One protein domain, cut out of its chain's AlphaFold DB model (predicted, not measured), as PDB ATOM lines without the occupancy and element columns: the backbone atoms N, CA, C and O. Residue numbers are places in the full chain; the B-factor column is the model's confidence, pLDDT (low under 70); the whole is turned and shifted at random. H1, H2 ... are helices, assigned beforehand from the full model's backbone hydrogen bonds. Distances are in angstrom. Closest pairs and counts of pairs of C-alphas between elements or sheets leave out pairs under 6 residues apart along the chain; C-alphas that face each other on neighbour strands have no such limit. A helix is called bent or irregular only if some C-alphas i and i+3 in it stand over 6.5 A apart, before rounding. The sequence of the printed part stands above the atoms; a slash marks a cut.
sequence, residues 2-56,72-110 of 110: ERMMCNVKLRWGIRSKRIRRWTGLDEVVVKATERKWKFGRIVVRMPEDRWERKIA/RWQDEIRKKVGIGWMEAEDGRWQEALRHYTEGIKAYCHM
ATOM      1  N   GLU A   2     195.859 176.176 123.123       87.44
ATOM      2  CA  GLU A   2     195.042 175.215 123.905       87.44
ATOM      3  C   GLU A   2     193.647 175.742 124.285       87.44
ATOM      4  O   GLU A   2     192.642 175.062 124.120       87.44
ATOM      5  N   ARG A   3     193.563 177.012 124.706       89.94
ATOM      6  CA  ARG A   3     192.278 177.684 124.964       89.94
ATOM      7  C   ARG A   3     191.369 177.715 123.741       89.94
ATOM      8  O   ARG A   3     190.176 177.511 123.882       89.94
ATOM      9  N   MET A   4     191.929 177.969 122.564       88.88
ATOM     10  CA  MET A   4     191.173 178.001 121.314       88.88
ATOM     11  C   MET A   4     190.699 176.595 120.929       88.88
ATOM     12  O   MET A   4     189.540 176.442 120.570       88.88
ATOM     13  N   MET A   5     191.547 175.571 121.097       89.56
ATOM     14  CA  MET A   5     191.183 174.165 120.862       89.56
ATOM     15  C   MET A   5     189.999 173.724 121.734       89.56
ATOM     16  O   MET A   5     189.110 173.034 121.255       89.56
ATOM     17  N   CYS A   6     189.961 174.159 122.997       87.50
ATOM     18  CA  CYS A   6     188.871 173.859 123.931       87.50
ATOM     19  C   CYS A   6     187.745 174.911 123.942       87.50
ATOM     20  O   CYS A   6     186.889 174.863 124.825       87.50
ATOM     21  N   ASN A   7     187.767 175.898 123.037       91.81
ATOM     22  CA  ASN A   7     186.830 177.029 122.995       91.81
ATOM     23  C   ASN A   7     186.652 177.777 124.344       91.81
ATOM     24  O   ASN A   7     185.566 178.233 124.706       91.81
ATOM     25  N   VAL A   8     187.730 177.903 125.121       92.81
ATOM     26  CA  VAL A   8     187.754 178.562 126.433       92.81
ATOM     27  C   VAL A   8     188.065 180.049 126.295       92.81
ATOM     28  O   VAL A   8     189.164 180.441 125.896       92.81
ATOM     29  N   LYS A   9     187.130 180.898 126.734       92.25
ATOM     30  CA  LYS A   9     187.322 182.356 126.795       92.25
ATOM     31  C   LYS A   9     188.146 182.769 128.021       92.25
ATOM     32  O   LYS A   9     188.053 182.151 129.081       92.25
ATOM     33  N   LEU A  10     188.910 183.861 127.908       89.38
ATOM     34  CA  LEU A  10     189.701 184.410 129.024       89.38
ATOM     35  C   LEU A  10     188.825 184.819 130.220       89.38
ATOM     36  O   LEU A  10     189.179 184.531 131.359       89.38
ATOM     37  N   ARG A  11     187.642 185.394 129.955       94.44
ATOM     38  CA  ARG A  11     186.695 185.865 130.984       94.44
ATOM     39  C   ARG A  11     186.216 184.783 131.957       94.44
ATOM     40  O   ARG A  11     185.720 185.103 133.024       94.44
ATOM     41  N   TRP A  12     186.315 183.506 131.580       92.56
ATOM     42  CA  TRP A  12     185.873 182.390 132.421       92.56
ATOM     43  C   TRP A  12     186.859 182.058 133.544       92.56
ATOM     44  O   TRP A  12     186.588 181.162 134.335       92.56
ATOM     45  N   GLY A  13     188.025 182.717 133.603       91.69
ATOM     46  CA  GLY A  13     188.975 182.549 134.708       91.69
ATOM     47  C   GLY A  13     189.538 181.129 134.851       91.69
ATOM     48  O   GLY A  13     190.131 180.791 135.873       91.69
ATOM     49  N   ILE A  14     189.365 180.268 133.839       91.12
ATOM     50  CA  ILE A  14     189.831 178.880 133.885       91.12
ATOM     51  C   ILE A  14     191.360 178.872 133.900       91.12
ATOM     52  O   ILE A  14     191.999 179.407 132.986       91.12
ATOM     53  N   ARG A  15     191.944 178.237 134.921       89.31
ATOM     54  CA  ARG A  15     193.398 178.097 135.084       89.31
ATOM     55  C   ARG A  15     194.010 177.259 133.961       89.31
ATOM     56  O   ARG A  15     193.442 176.248 133.550       89.31
ATOM     57  N   SER A  16     195.209 177.634 133.522       86.31
ATOM     58  CA  SER A  16     195.922 176.952 132.433       86.31
ATOM     59  C   SER A  16     196.207 175.477 132.734       86.31
ATOM     60  O   SER A  16     196.012 174.647 131.855       86.31
ATOM     61  N   LYS A  17     196.535 175.117 133.986       85.25
ATOM     62  CA  LYS A  17     196.705 173.716 134.416       85.25
ATOM     63  C   LYS A  17     195.481 172.838 134.119       85.25
ATOM     64  O   LYS A  17     195.622 171.681 133.736       85.25
ATOM     65  N   ARG A  18     194.267 173.387 134.262       88.50
ATOM     66  CA  ARG A  18     193.021 172.657 133.974       88.50
ATOM     67  C   ARG A  18     192.855 172.406 132.472       88.50
ATOM     68  O   ARG A  18     192.454 171.316 132.093       88.50
ATOM     69  N   ILE A  19     193.218 173.382 131.641       88.56
ATOM     70  CA  ILE A  19     193.176 173.270 130.175       88.56
ATOM     71  C   ILE A  19     194.233 172.276 129.667       88.56
ATOM     72  O   ILE A  19     193.926 171.440 128.822       88.56
ATOM     73  N   ARG A  20     195.443 172.297 130.239       85.81
ATOM     74  CA  ARG A  20     196.501 171.320 129.931       85.81
ATOM     75  C   ARG A  20     196.062 169.892 130.234       85.81
ATOM     76  O   ARG A  20     196.186 169.027 129.379       85.81
ATOM     77  N   ARG A  21     195.447 169.665 131.402       84.56
ATOM     78  CA  ARG A  21     194.910 168.347 131.782       84.56
ATOM     79  C   ARG A  21     193.840 167.838 130.812       84.56
ATOM     80  O   ARG A  21     193.746 166.638 130.601       84.56
ATOM     81  N   TRP A  22     193.021 168.726 130.246       88.06
ATOM     82  CA  TRP A  22     192.014 168.343 129.251       88.06
ATOM     83  C   TRP A  22     192.617 168.007 127.890       88.06
ATOM     84  O   TRP A  22     192.101 167.138 127.200       88.06
ATOM     85  N   THR A  23     193.680 168.707 127.496       87.00
ATOM     86  CA  THR A  23     194.290 168.546 126.170       87.00
ATOM     87  C   THR A  23     195.369 167.465 126.120       87.00
ATOM     88  O   THR A  23     195.651 166.970 125.033       87.00
ATOM     89  N   GLY A  24     195.989 167.108 127.252       83.88
ATOM     90  CA  GLY A  24     197.094 166.139 127.311       83.88
ATOM     91  C   GLY A  24     198.361 166.597 126.575       83.88
ATOM     92  O   GLY A  24     199.223 165.791 126.226       83.88
ATOM     93  N   LEU A  25     198.469 167.896 126.272       83.75
ATOM     94  CA  LEU A  25     199.593 168.455 125.515       83.75
ATOM     95  C   LEU A  25     200.893 168.512 126.328       83.75
ATOM     96  O   LEU A  25     201.973 168.596 125.746       83.75
ATOM     97  N   ASP A  26     200.808 168.425 127.652       81.62
ATOM     98  CA  ASP A  26     201.955 168.284 128.548       81.62
ATOM     99  C   ASP A  26     202.782 167.033 128.224       81.62
ATOM    100  O   ASP A  26     204.002 167.121 128.050       81.62
ATOM    101  N   GLU A  27     202.128 165.888 128.029       84.31
ATOM    102  CA  GLU A  27     202.804 164.658 127.613       84.31
ATOM    103  C   GLU A  27     203.455 164.787 126.234       84.31
ATOM    104  O   GLU A  27     204.543 164.254 125.993       84.31
ATOM    105  N   VAL A  28     202.804 165.506 125.315       88.31
ATOM    106  CA  VAL A  28     203.320 165.726 123.959       88.31
ATOM    107  C   VAL A  28     204.609 166.538 124.002       88.31
ATOM    108  O   VAL A  28     205.568 166.183 123.316       88.31
ATOM    109  N   VAL A  29     204.670 167.586 124.828       88.56
ATOM    110  CA  VAL A  29     205.879 168.409 124.994       88.56
ATOM    111  C   VAL A  29     207.033 167.582 125.564       88.56
ATOM    112  O   VAL A  29     208.158 167.675 125.063       88.56
ATOM    113  N   VAL A  30     206.765 166.727 126.557       90.94
ATOM    114  CA  VAL A  30     207.777 165.814 127.115       90.94
ATOM    115  C   VAL A  30     208.278 164.847 126.039       90.94
ATOM    116  O   VAL A  30     209.480 164.787 125.786       90.94
ATOM    117  N   LYS A  31     207.377 164.168 125.318       93.06
ATOM    118  CA  LYS A  31     207.751 163.219 124.252       93.06
ATOM    119  C   LYS A  31     208.496 163.892 123.096       93.06
ATOM    120  O   LYS A  31     209.416 163.309 122.524       93.06
ATOM    121  N   ALA A  32     208.111 165.109 122.716       93.00
ATOM    122  CA  ALA A  32     208.815 165.882 121.694       93.00
ATOM    123  C   ALA A  32     210.247 166.213 122.139       93.00
ATOM    124  O   ALA A  32     211.189 166.072 121.358       93.00
ATOM    125  N   THR A  33     210.412 166.575 123.413       92.94
ATOM    126  CA  THR A  33     211.718 166.827 124.027       92.94
ATOM    127  C   THR A  33     212.587 165.571 124.018       92.94
ATOM    128  O   THR A  33     213.709 165.605 123.520       92.94
ATOM    129  N   GLU A  34     212.059 164.436 124.477       94.12
ATOM    130  CA  GLU A  34     212.776 163.155 124.470       94.12
ATOM    131  C   GLU A  34     213.227 162.754 123.059       94.12
ATOM    132  O   GLU A  34     214.371 162.344 122.861       94.12
ATOM    133  N   ARG A  35     212.361 162.926 122.049       95.19
ATOM    134  CA  ARG A  35     212.708 162.650 120.645       95.19
ATOM    135  C   ARG A  35     213.813 163.568 120.131       95.19
ATOM    136  O   ARG A  35     214.747 163.080 119.495       95.19
ATOM    137  N   LYS A  36     213.744 164.868 120.431       93.00
ATOM    138  CA  LYS A  36     214.797 165.833 120.083       93.00
ATOM    139  C   LYS A  36     216.141 165.425 120.692       93.00
ATOM    140  O   LYS A  36     217.161 165.443 120.010       93.00
ATOM    141  N   TRP A  37     216.139 165.015 121.955       94.50
ATOM    142  CA  TRP A  37     217.347 164.581 122.654       94.50
ATOM    143  C   TRP A  37     217.881 163.244 122.139       94.50
ATOM    144  O   TRP A  37     219.092 163.085 121.994       94.50
ATOM    145  N   LYS A  38     216.998 162.305 121.778       93.94
ATOM    146  CA  LYS A  38     217.381 161.059 121.101       93.94
ATOM    147  C   LYS A  38     218.086 161.349 119.776       93.94
ATOM    148  O   LYS A  38     219.131 160.763 119.516       93.94
ATOM    149  N   PHE A  39     217.553 162.272 118.976       92.94
ATOM    150  CA  PHE A  39     218.211 162.720 117.750       92.94
ATOM    151  C   PHE A  39     219.588 163.337 118.039       92.94
ATOM    152  O   PHE A  39     220.567 162.936 117.422       92.94
ATOM    153  N   GLY A  40     219.694 164.225 119.035       92.69
ATOM    154  CA  GLY A  40     220.976 164.810 119.443       92.69
ATOM    155  C   GLY A  40     222.029 163.764 119.827       92.69
ATOM    156  O   GLY A  40     223.159 163.838 119.355       92.69
ATOM    157  N   ARG A  41     221.645 162.741 120.601       91.81
ATOM    158  CA  ARG A  41     222.536 161.620 120.959       91.81
ATOM    159  C   ARG A  41     223.015 160.841 119.738       91.81
ATOM    160  O   ARG A  41     224.176 160.452 119.689       91.81
ATOM    161  N   ILE A  42     222.135 160.607 118.763       92.31
ATOM    162  CA  ILE A  42     222.499 159.945 117.504       92.31
ATOM    163  C   ILE A  42     223.515 160.801 116.740       92.31
ATOM    164  O   ILE A  42     224.555 160.285 116.348       92.31
ATOM    165  N   VAL A  43     223.254 162.105 116.598       92.25
ATOM    166  CA  VAL A  43     224.137 163.052 115.895       92.25
ATOM    167  C   VAL A  43     225.546 163.066 116.484       92.25
ATOM    168  O   VAL A  43     226.514 163.055 115.734       92.25
ATOM    169  N   VAL A  44     225.681 163.059 117.811       90.81
ATOM    170  CA  VAL A  44     226.997 163.094 118.471       90.81
ATOM    171  C   VAL A  44     227.826 161.834 118.216       90.81
ATOM    172  O   VAL A  44     229.043 161.914 118.092       90.81
ATOM    173  N   ARG A  45     227.176 160.674 118.087       90.69
ATOM    174  CA  ARG A  45     227.850 159.394 117.820       90.69
ATOM    175  C   ARG A  45     228.147 159.151 116.346       90.69
ATOM    176  O   ARG A  45     228.865 158.210 116.020       90.69
ATOM    177  N   MET A  46     227.550 159.932 115.453       92.94
ATOM    178  CA  MET A  46     227.832 159.816 114.030       92.94
ATOM    179  C   MET A  46     229.275 160.254 113.751       92.94
ATOM    180  O   MET A  46     229.734 161.230 114.348       92.94
ATOM    181  N   PRO A  47     229.983 159.588 112.829       92.62
ATOM    182  CA  PRO A  47     231.253 160.073 112.297       92.62
ATOM    183  C   PRO A  47     231.171 161.531 111.819       92.62
ATOM    184  O   PRO A  47     230.110 161.996 111.405       92.62
ATOM    185  N   GLU A  48     232.269 162.281 111.901       88.62
ATOM    186  CA  GLU A  48     232.283 163.708 111.543       88.62
ATOM    187  C   GLU A  48     232.056 163.953 110.045       88.62
ATOM    188  O   GLU A  48     231.490 164.971 109.648       88.62
ATOM    189  N   ASP A  49     232.443 163.002 109.199       93.25
ATOM    190  CA  ASP A  49     232.298 163.058 107.749       93.25
ATOM    191  C   ASP A  49     230.840 162.927 107.278       93.25
ATOM    192  O   ASP A  49     230.512 163.443 106.201       93.25
ATOM    193  N   ARG A  50     229.962 162.336 108.105       95.00
ATOM    194  CA  ARG A  50     228.522 162.184 107.843       95.00
ATOM    195  C   ARG A  50     227.845 163.533 107.629       95.00
ATOM    196  O   ARG A  50     227.878 164.427 108.480       95.00
ATOM    197  N   TRP A  51     227.161 163.654 106.498       93.81
ATOM    198  CA  TRP A  51     226.459 164.873 106.109       93.81
ATOM    199  C   TRP A  51     225.360 165.255 107.115       93.81
ATOM    200  O   TRP A  51     225.163 166.439 107.377       93.81
ATOM    201  N   GLU A  52     224.701 164.277 107.741       92.31
ATOM    202  CA  GLU A  52     223.661 164.487 108.752       92.31
ATOM    203  C   GLU A  52     224.218 165.237 109.966       92.31
ATOM    204  O   GLU A  52     223.620 166.210 110.434       92.31
ATOM    205  N   ARG A  53     225.397 164.814 110.449       93.25
ATOM    206  CA  ARG A  53     226.094 165.464 111.562       93.25
ATOM    207  C   ARG A  53     226.551 166.855 111.160       93.25
ATOM    208  O   ARG A  53     226.250 167.799 111.886       93.25
ATOM    209  N   LYS A  54     227.190 166.987 109.992       92.75
ATOM    210  CA  LYS A  54     227.651 168.278 109.464       92.75
ATOM    211  C   LYS A  54     226.518 169.291 109.401       92.75
ATOM    212  O   LYS A  54     226.664 170.371 109.950       92.75
ATOM    213  N   ILE A  55     225.379 168.947 108.800       91.94
ATOM    214  CA  ILE A  55     224.229 169.861 108.700       91.94
ATOM    215  C   ILE A  55     223.669 170.201 110.082       91.94
ATOM    216  O   ILE A  55     223.350 171.361 110.347       91.94
ATOM    217  N   ALA A  56     223.547 169.214 110.972       89.94
ATOM    218  CA  ALA A  56     222.987 169.433 112.299       89.94
ATOM    219  C   ALA A  56     223.864 170.362 113.160       89.94
ATOM    220  O   ALA A  56     223.323 171.179 113.908       89.94
ATOM    221  N   ARG A  72     219.738 178.135 118.952       87.38
ATOM    222  CA  ARG A  72     219.717 177.013 118.010       87.38
ATOM    223  C   ARG A  72     219.208 175.750 118.687       87.38
ATOM    224  O   ARG A  72     219.117 175.674 119.910       87.38
ATOM    225  N   TRP A  73     218.914 174.722 117.894       88.62
ATOM    226  CA  TRP A  73     218.398 173.460 118.431       88.62
ATOM    227  C   TRP A  73     219.362 172.824 119.456       88.62
ATOM    228  O   TRP A  73     218.900 172.380 120.508       88.62
ATOM    229  N   GLN A  74     220.674 172.858 119.174       89.81
ATOM    230  CA  GLN A  74     221.739 172.289 120.008       89.81
ATOM    231  C   GLN A  74     222.048 173.106 121.269       89.81
ATOM    232  O   GLN A  74     222.591 172.564 122.224       89.81
ATOM    233  N   ASP A  75     221.685 174.394 121.314       90.88
ATOM    234  CA  ASP A  75     222.011 175.260 122.458       90.88
ATOM    235  C   ASP A  75     221.284 174.826 123.733       90.88
ATOM    236  O   ASP A  75     221.809 174.979 124.833       90.88
ATOM    237  N   GLU A  76     220.082 174.263 123.594       91.56
ATOM    238  CA  GLU A  76     219.350 173.663 124.709       91.56
ATOM    239  C   GLU A  76     220.129 172.484 125.301       91.56
ATOM    240  O   GLU A  76     220.342 172.438 126.510       91.56
ATOM    241  N   ILE A  77     220.615 171.584 124.443       92.56
ATOM    242  CA  ILE A  77     221.418 170.425 124.844       92.56
ATOM    243  C   ILE A  77     222.725 170.902 125.474       92.56
ATOM    244  O   ILE A  77     223.047 170.500 126.588       92.56
ATOM    245  N   ARG A  78     223.432 171.840 124.834       92.00
ATOM    246  CA  ARG A  78     224.671 172.430 125.359       92.00
ATOM    247  C   ARG A  78     224.469 173.075 126.729       92.00
ATOM    248  O   ARG A  78     225.314 172.940 127.603       92.00
ATOM    249  N   LYS A  79     223.342 173.757 126.947       92.81
ATOM    250  CA  LYS A  79     223.024 174.378 128.241       92.81
ATOM    251  C   LYS A  79     222.767 173.343 129.339       92.81
ATOM    252  O   LYS A  79     223.026 173.635 130.501       92.81
ATOM    253  N   LYS A  80     222.208 172.182 128.994       94.12
ATOM    254  CA  LYS A  80     221.804 171.153 129.963       94.12
ATOM    255  C   LYS A  80     222.889 170.115 130.228       94.12
ATOM    256  O   LYS A  80     223.092 169.749 131.376       94.12
ATOM    257  N   VAL A  81     223.593 169.674 129.191       92.94
ATOM    258  CA  VAL A  81     224.688 168.701 129.285       92.94
ATOM    259  C   VAL A  81     226.000 169.402 129.656       92.94
ATOM    260  O   VAL A  81     226.740 168.908 130.504       92.94
ATOM    261  N   GLY A  82     226.279 170.575 129.077       91.94
ATOM    262  CA  GLY A  82     227.490 171.369 129.316       91.94
ATOM    263  C   GLY A  82     228.273 171.698 128.038       91.94
ATOM    264  O   GLY A  82     227.866 171.357 126.929       91.94
ATOM    265  N   ILE A  83     229.417 172.375 128.192       85.25
ATOM    266  CA  ILE A  83     230.259 172.831 127.067       85.25
ATOM    267  C   ILE A  83     230.775 171.640 126.237       85.25
ATOM    268  O   ILE A  83     230.665 171.677 125.016       85.25
ATOM    269  N   GLY A  84     231.217 170.559 126.887       87.06
ATOM    270  CA  GLY A  84     231.682 169.317 126.248       87.06
ATOM    271  C   GLY A  84     230.570 168.327 125.883       87.06
ATOM    272  O   GLY A  84     230.769 167.122 125.967       87.06
ATOM    273  N   TRP A  85     229.366 168.793 125.532       89.00
ATOM    274  CA  TRP A  85     228.224 167.904 125.263       89.00
ATOM    275  C   TRP A  85     228.463 166.898 124.122       89.00
ATOM    276  O   TRP A  85     227.846 165.838 124.131       89.00
ATOM    277  N   MET A  86     229.356 167.195 123.171       87.56
ATOM    278  CA  MET A  86     229.726 166.266 122.093       87.56
ATOM    279  C   MET A  86     230.631 165.114 122.559       87.56
ATOM    280  O   MET A  86     230.642 164.060 121.942       87.56
ATOM    281  N   GLU A  87     231.368 165.292 123.649       88.94
ATOM    282  CA  GLU A  87     232.278 164.275 124.204       88.94
ATOM    283  C   GLU A  87     231.699 163.639 125.473       88.94
ATOM    284  O   GLU A  87     232.287 162.737 126.062       88.94
ATOM    285  N   ALA A  88     230.539 164.122 125.920       88.62
ATOM    286  CA  ALA A  88     229.917 163.685 127.153       88.62
ATOM    287  C   ALA A  88     229.513 162.207 127.091       88.62
ATOM    288  O   ALA A  88     228.852 161.760 126.151       88.62
ATOM    289  N   GLU A  89     229.832 161.490 128.167       88.88
ATOM    290  CA  GLU A  89     229.404 160.113 128.377       88.88
ATOM    291  C   GLU A  89     227.878 159.972 128.398       88.88
ATOM    292  O   GLU A  89     227.130 160.878 128.783       88.88
ATOM    293  N   ASP A  90     227.408 158.778 128.050       86.81
ATOM    294  CA  ASP A  90     225.983 158.474 127.955       86.81
ATOM    295  C   ASP A  90     225.201 158.714 129.250       86.81
ATOM    296  O   ASP A  90     224.049 159.153 129.189       86.81
ATOM    297  N   GLY A  91     225.814 158.451 130.407       89.69
ATOM    298  CA  GLY A  91     225.188 158.677 131.711       89.69
ATOM    299  C   GLY A  91     224.809 160.144 131.906       89.69
ATOM    300  O   GLY A  91     223.668 160.450 132.255       89.69
ATOM    301  N   ARG A  92     225.713 161.060 131.543       90.56
ATOM    302  CA  ARG A  92     225.504 162.510 131.658       90.56
ATOM    303  C   ARG A  92     224.364 163.006 130.771       90.56
ATOM    304  O   ARG A  92     223.584 163.867 131.174       90.56
ATOM    305  N   TRP A  93     224.226 162.446 129.570       92.44
ATOM    306  CA  TRP A  93     223.100 162.746 128.682       92.44
ATOM    307  C   TRP A  93     221.760 162.295 129.259       92.44
ATOM    308  O   TRP A  93     220.765 163.015 129.152       92.44
ATOM    309  N   GLN A  94     221.724 161.097 129.843       91.50
ATOM    310  CA  GLN A  94     220.513 160.539 130.440       91.50
ATOM    311  C   GLN A  94     220.095 161.327 131.678       91.50
ATOM    312  O   GLN A  94     218.923 161.671 131.805       91.50
ATOM    313  N   GLU A  95     221.041 161.654 132.552       94.12
ATOM    314  CA  GLU A  95     220.807 162.461 133.748       94.12
ATOM    315  C   GLU A  95     220.298 163.864 133.388       94.12
ATOM    316  O   GLU A  95     219.252 164.297 133.875       94.12
ATOM    317  N   ALA A  96     220.952 164.537 132.436       94.19
ATOM    318  CA  ALA A  96     220.517 165.849 131.971       94.19
ATOM    319  C   ALA A  96     219.105 165.814 131.353       94.19
ATOM    320  O   ALA A  96     218.306 166.725 131.594       94.19
ATOM    321  N   LEU A  97     218.767 164.763 130.596       94.19
ATOM    322  CA  LEU A  97     217.420 164.578 130.050       94.19
ATOM    323  C   LEU A  97     216.389 164.313 131.154       94.19
ATOM    324  O   LEU A  97     215.293 164.873 131.101       94.19
ATOM    325  N   ARG A  98     216.724 163.496 132.160       93.81
ATOM    326  CA  ARG A  98     215.843 163.214 133.305       93.81
ATOM    327  C   ARG A  98     215.500 164.503 134.040       93.81
ATOM    328  O   ARG A  98     214.334 164.877 134.068       93.81
ATOM    329  N   HIS A  99     216.504 165.259 134.478       93.88
ATOM    330  CA  HIS A  99     216.275 166.538 135.154       93.88
ATOM    331  C   HIS A  99     215.518 167.542 134.288       93.88
ATOM    332  O   HIS A  99     214.686 168.310 134.779       93.88
ATOM    333  N   TYR A 100     215.781 167.556 132.980       92.25
ATOM    334  CA  TYR A 100     215.072 168.457 132.087       92.25
ATOM    335  C   TYR A 100     213.595 168.080 131.927       92.25
ATOM    336  O   TYR A 100     212.731 168.949 132.037       92.25
ATOM    337  N   THR A 101     213.292 166.799 131.721       92.38
ATOM    338  CA  THR A 101     211.913 166.307 131.596       92.38
ATOM    339  C   THR A 101     211.145 166.403 132.912       92.38
ATOM    340  O   THR A 101     209.978 166.791 132.891       92.38
ATOM    341  N   GLU A 102     211.783 166.153 134.057       91.50
ATOM    342  CA  GLU A 102     211.223 166.406 135.391       91.50
ATOM    343  C   GLU A 102     210.871 167.882 135.577       91.50
ATOM    344  O   GLU A 102     209.756 168.201 135.986       91.50
ATOM    345  N   GLY A 103     211.768 168.794 135.188       89.81
ATOM    346  CA  GLY A 103     211.499 170.231 135.215       89.81
ATOM    347  C   GLY A 103     210.332 170.640 134.308       89.81
ATOM    348  O   GLY A 103     209.502 171.462 134.701       89.81
ATOM    349  N   ILE A 104     210.220 170.043 133.115       87.50
ATOM    350  CA  ILE A 104     209.083 170.269 132.208       87.50
ATOM    351  C   ILE A 104     207.784 169.777 132.845       87.50
ATOM    352  O   ILE A 104     206.798 170.511 132.834       87.50
ATOM    353  N   LYS A 105     207.774 168.570 133.423       85.69
ATOM    354  CA  LYS A 105     206.598 168.010 134.107       85.69
ATOM    355  C   LYS A 105     206.190 168.875 135.299       85.69
ATOM    356  O   LYS A 105     205.019 169.221 135.420       85.69
ATOM    357  N   ALA A 106     207.147 169.304 136.122       84.06
ATOM    358  CA  ALA A 106     206.898 170.194 137.252       84.06
ATOM    359  C   ALA A 106     206.275 171.529 136.806       84.06
ATOM    360  O   ALA A 106     205.292 171.978 137.390       84.06
ATOM    361  N   TYR A 107     206.784 172.132 135.726       78.75
ATOM    362  CA  TYR A 107     206.207 173.351 135.152       78.75
ATOM    363  C   TYR A 107     204.838 173.126 134.493       78.75
ATOM    364  O   TYR A 107     203.973 174.004 134.520       78.75
ATOM    365  N   CYS A 108     204.621 171.965 133.876       66.88
ATOM    366  CA  CYS A 108     203.357 171.646 133.217       66.88
ATOM    367  C   CYS A 108     202.225 171.389 134.217       66.88
ATOM    368  O   CYS A 108     201.081 171.753 133.935       66.88
ATOM    369  N   HIS A 109     202.559 170.825 135.381       65.50
ATOM    370  CA  HIS A 109     201.624 170.511 136.456       65.50
ATOM    371  C   HIS A 109     201.514 171.590 137.551       65.50
ATOM    372  O   HIS A 109     200.732 171.386 138.482       65.50
ATOM    373  N   MET A 110     202.220 172.723 137.464       57.09
ATOM    374  CA  MET A 110     201.924 173.938 138.253       57.09
ATOM    375  C   MET A 110     200.770 174.730 137.628       57.09
ATOM    376  O   MET A 110     199.830 175.077 138.381       57.09
TER     377      MET A 110
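What this domain is: This is residues 2 to 56 and 72 to 110 of the 110 residues of the protein "Hypothetical protein" of Bursaphelenchus okinawaensis (UniProt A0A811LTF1). Two long helices, H3 and H6, lie side by side and run opposite ways, making most of the length of a loose rod. At one end H1, H2 and the loop between them, residues 6 to 15, form a small head; toward the other end H5 stands about perpendicular to both long helices and meets H6 near its own last residue, Val 81, and the chain turns after H3 to the short H4, which folds back on residues 43 to 44 of H3. The printed part has 94 residues with six named helices, in the order H1, H2, H3, H4, H5, H6, and no named strand; the class is all helix, and there is a cut between H4 and H5. The whole is loose, with a radius of gyration of the C-alphas of 17.3 A, and the C-alphas span 55 by 25 by 17 A.

How they stand to each other: H1, residues 2 to 5, touches H2, residues 16 to 23; their closest C-alphas, those of Glu 2 and Ile 19, are 6.8 A apart. H2 is close to but not clearly touching H3, residues 25 to 45; the C-alphas of Arg 20 and Asp 26 are the closest at 6.4 A, and the lines are about perpendicular at 80 degrees. H1 and H3 are only just apart, with the closest C-alphas at 8.3 A. H3 is the hub, touching three other helices. With residues 43 to 44 alone it touches H4, residues 51 to 56, opposite ways at a steep tilt of 48 degrees; the C-alphas of Val 43 and Arg 53 are the closest at 5.3 A. With residues 37 to 40 alone H3 only just touches H5, residues 73 to 81, with 3 pairs of C-alphas within 8 A. The closest of these, Trp 37 and Ile 77, have C-alphas 7.5 A apart, and the two helices are about perpendicular at 87 degrees. H3 touches H6, residues 90 to 108, at a shallow tilt of 18 degrees, opposite ways; the closest C-alphas, those of Asp 26 and Cys 108, are 5.9 A apart. H5 touches H6 at residues 92 to 100 of H6 alone, about perpendicular at 76 degrees, the closest C-alphas being those of Val 81 and Ala 96 at 5.7 A. H2 is close to but not clearly touching H6, with the C-alphas of Lys 17 and Cys 108 the closest at 7.1 A. The helix packing is mostly crossed: of 4 pairs that touch and have a tilt, 1 is at a shallow tilt. In H2, H3, H4 and H6 every O i to N i+4 pair is within hydrogen-bond range, in H5 4 of 5 are, and H1 is too short for such a pair.

Where its parts are: H1 begins at C-alpha 2, at (195.042, 175.215, 123.905). H2 measures 10.6 A from first to last C-alpha. H3, the longest helix with 21 residues, measures 30.7 A and starts at C-alpha 25, at (199.593, 168.455, 125.515). H4 has 6 residues. H5 measures 13.4 A; it is neither bent nor irregular, but only just, with C-alphas 73 and 76 6.4 A apart. H6 measures 26.7 A and ends at C-alpha 108, at (203.357, 171.646, 133.217).

The domain as a whole: The two C-alphas farthest apart, those of Arg 11 and Asp 49, are 56.0 A apart. Residues 57 to 71 are not printed, and C-alphas 56 and 72 are 10.0 A apart across this cut. Of the links that are printed whole, H2 to H3 and H3 to H4 are tight, H1 to H2 and H5 to H6 are short, and none is long. The mean pLDDT of the printed part is 89.4; residues 108 to 110, at the chain's end, are under 70.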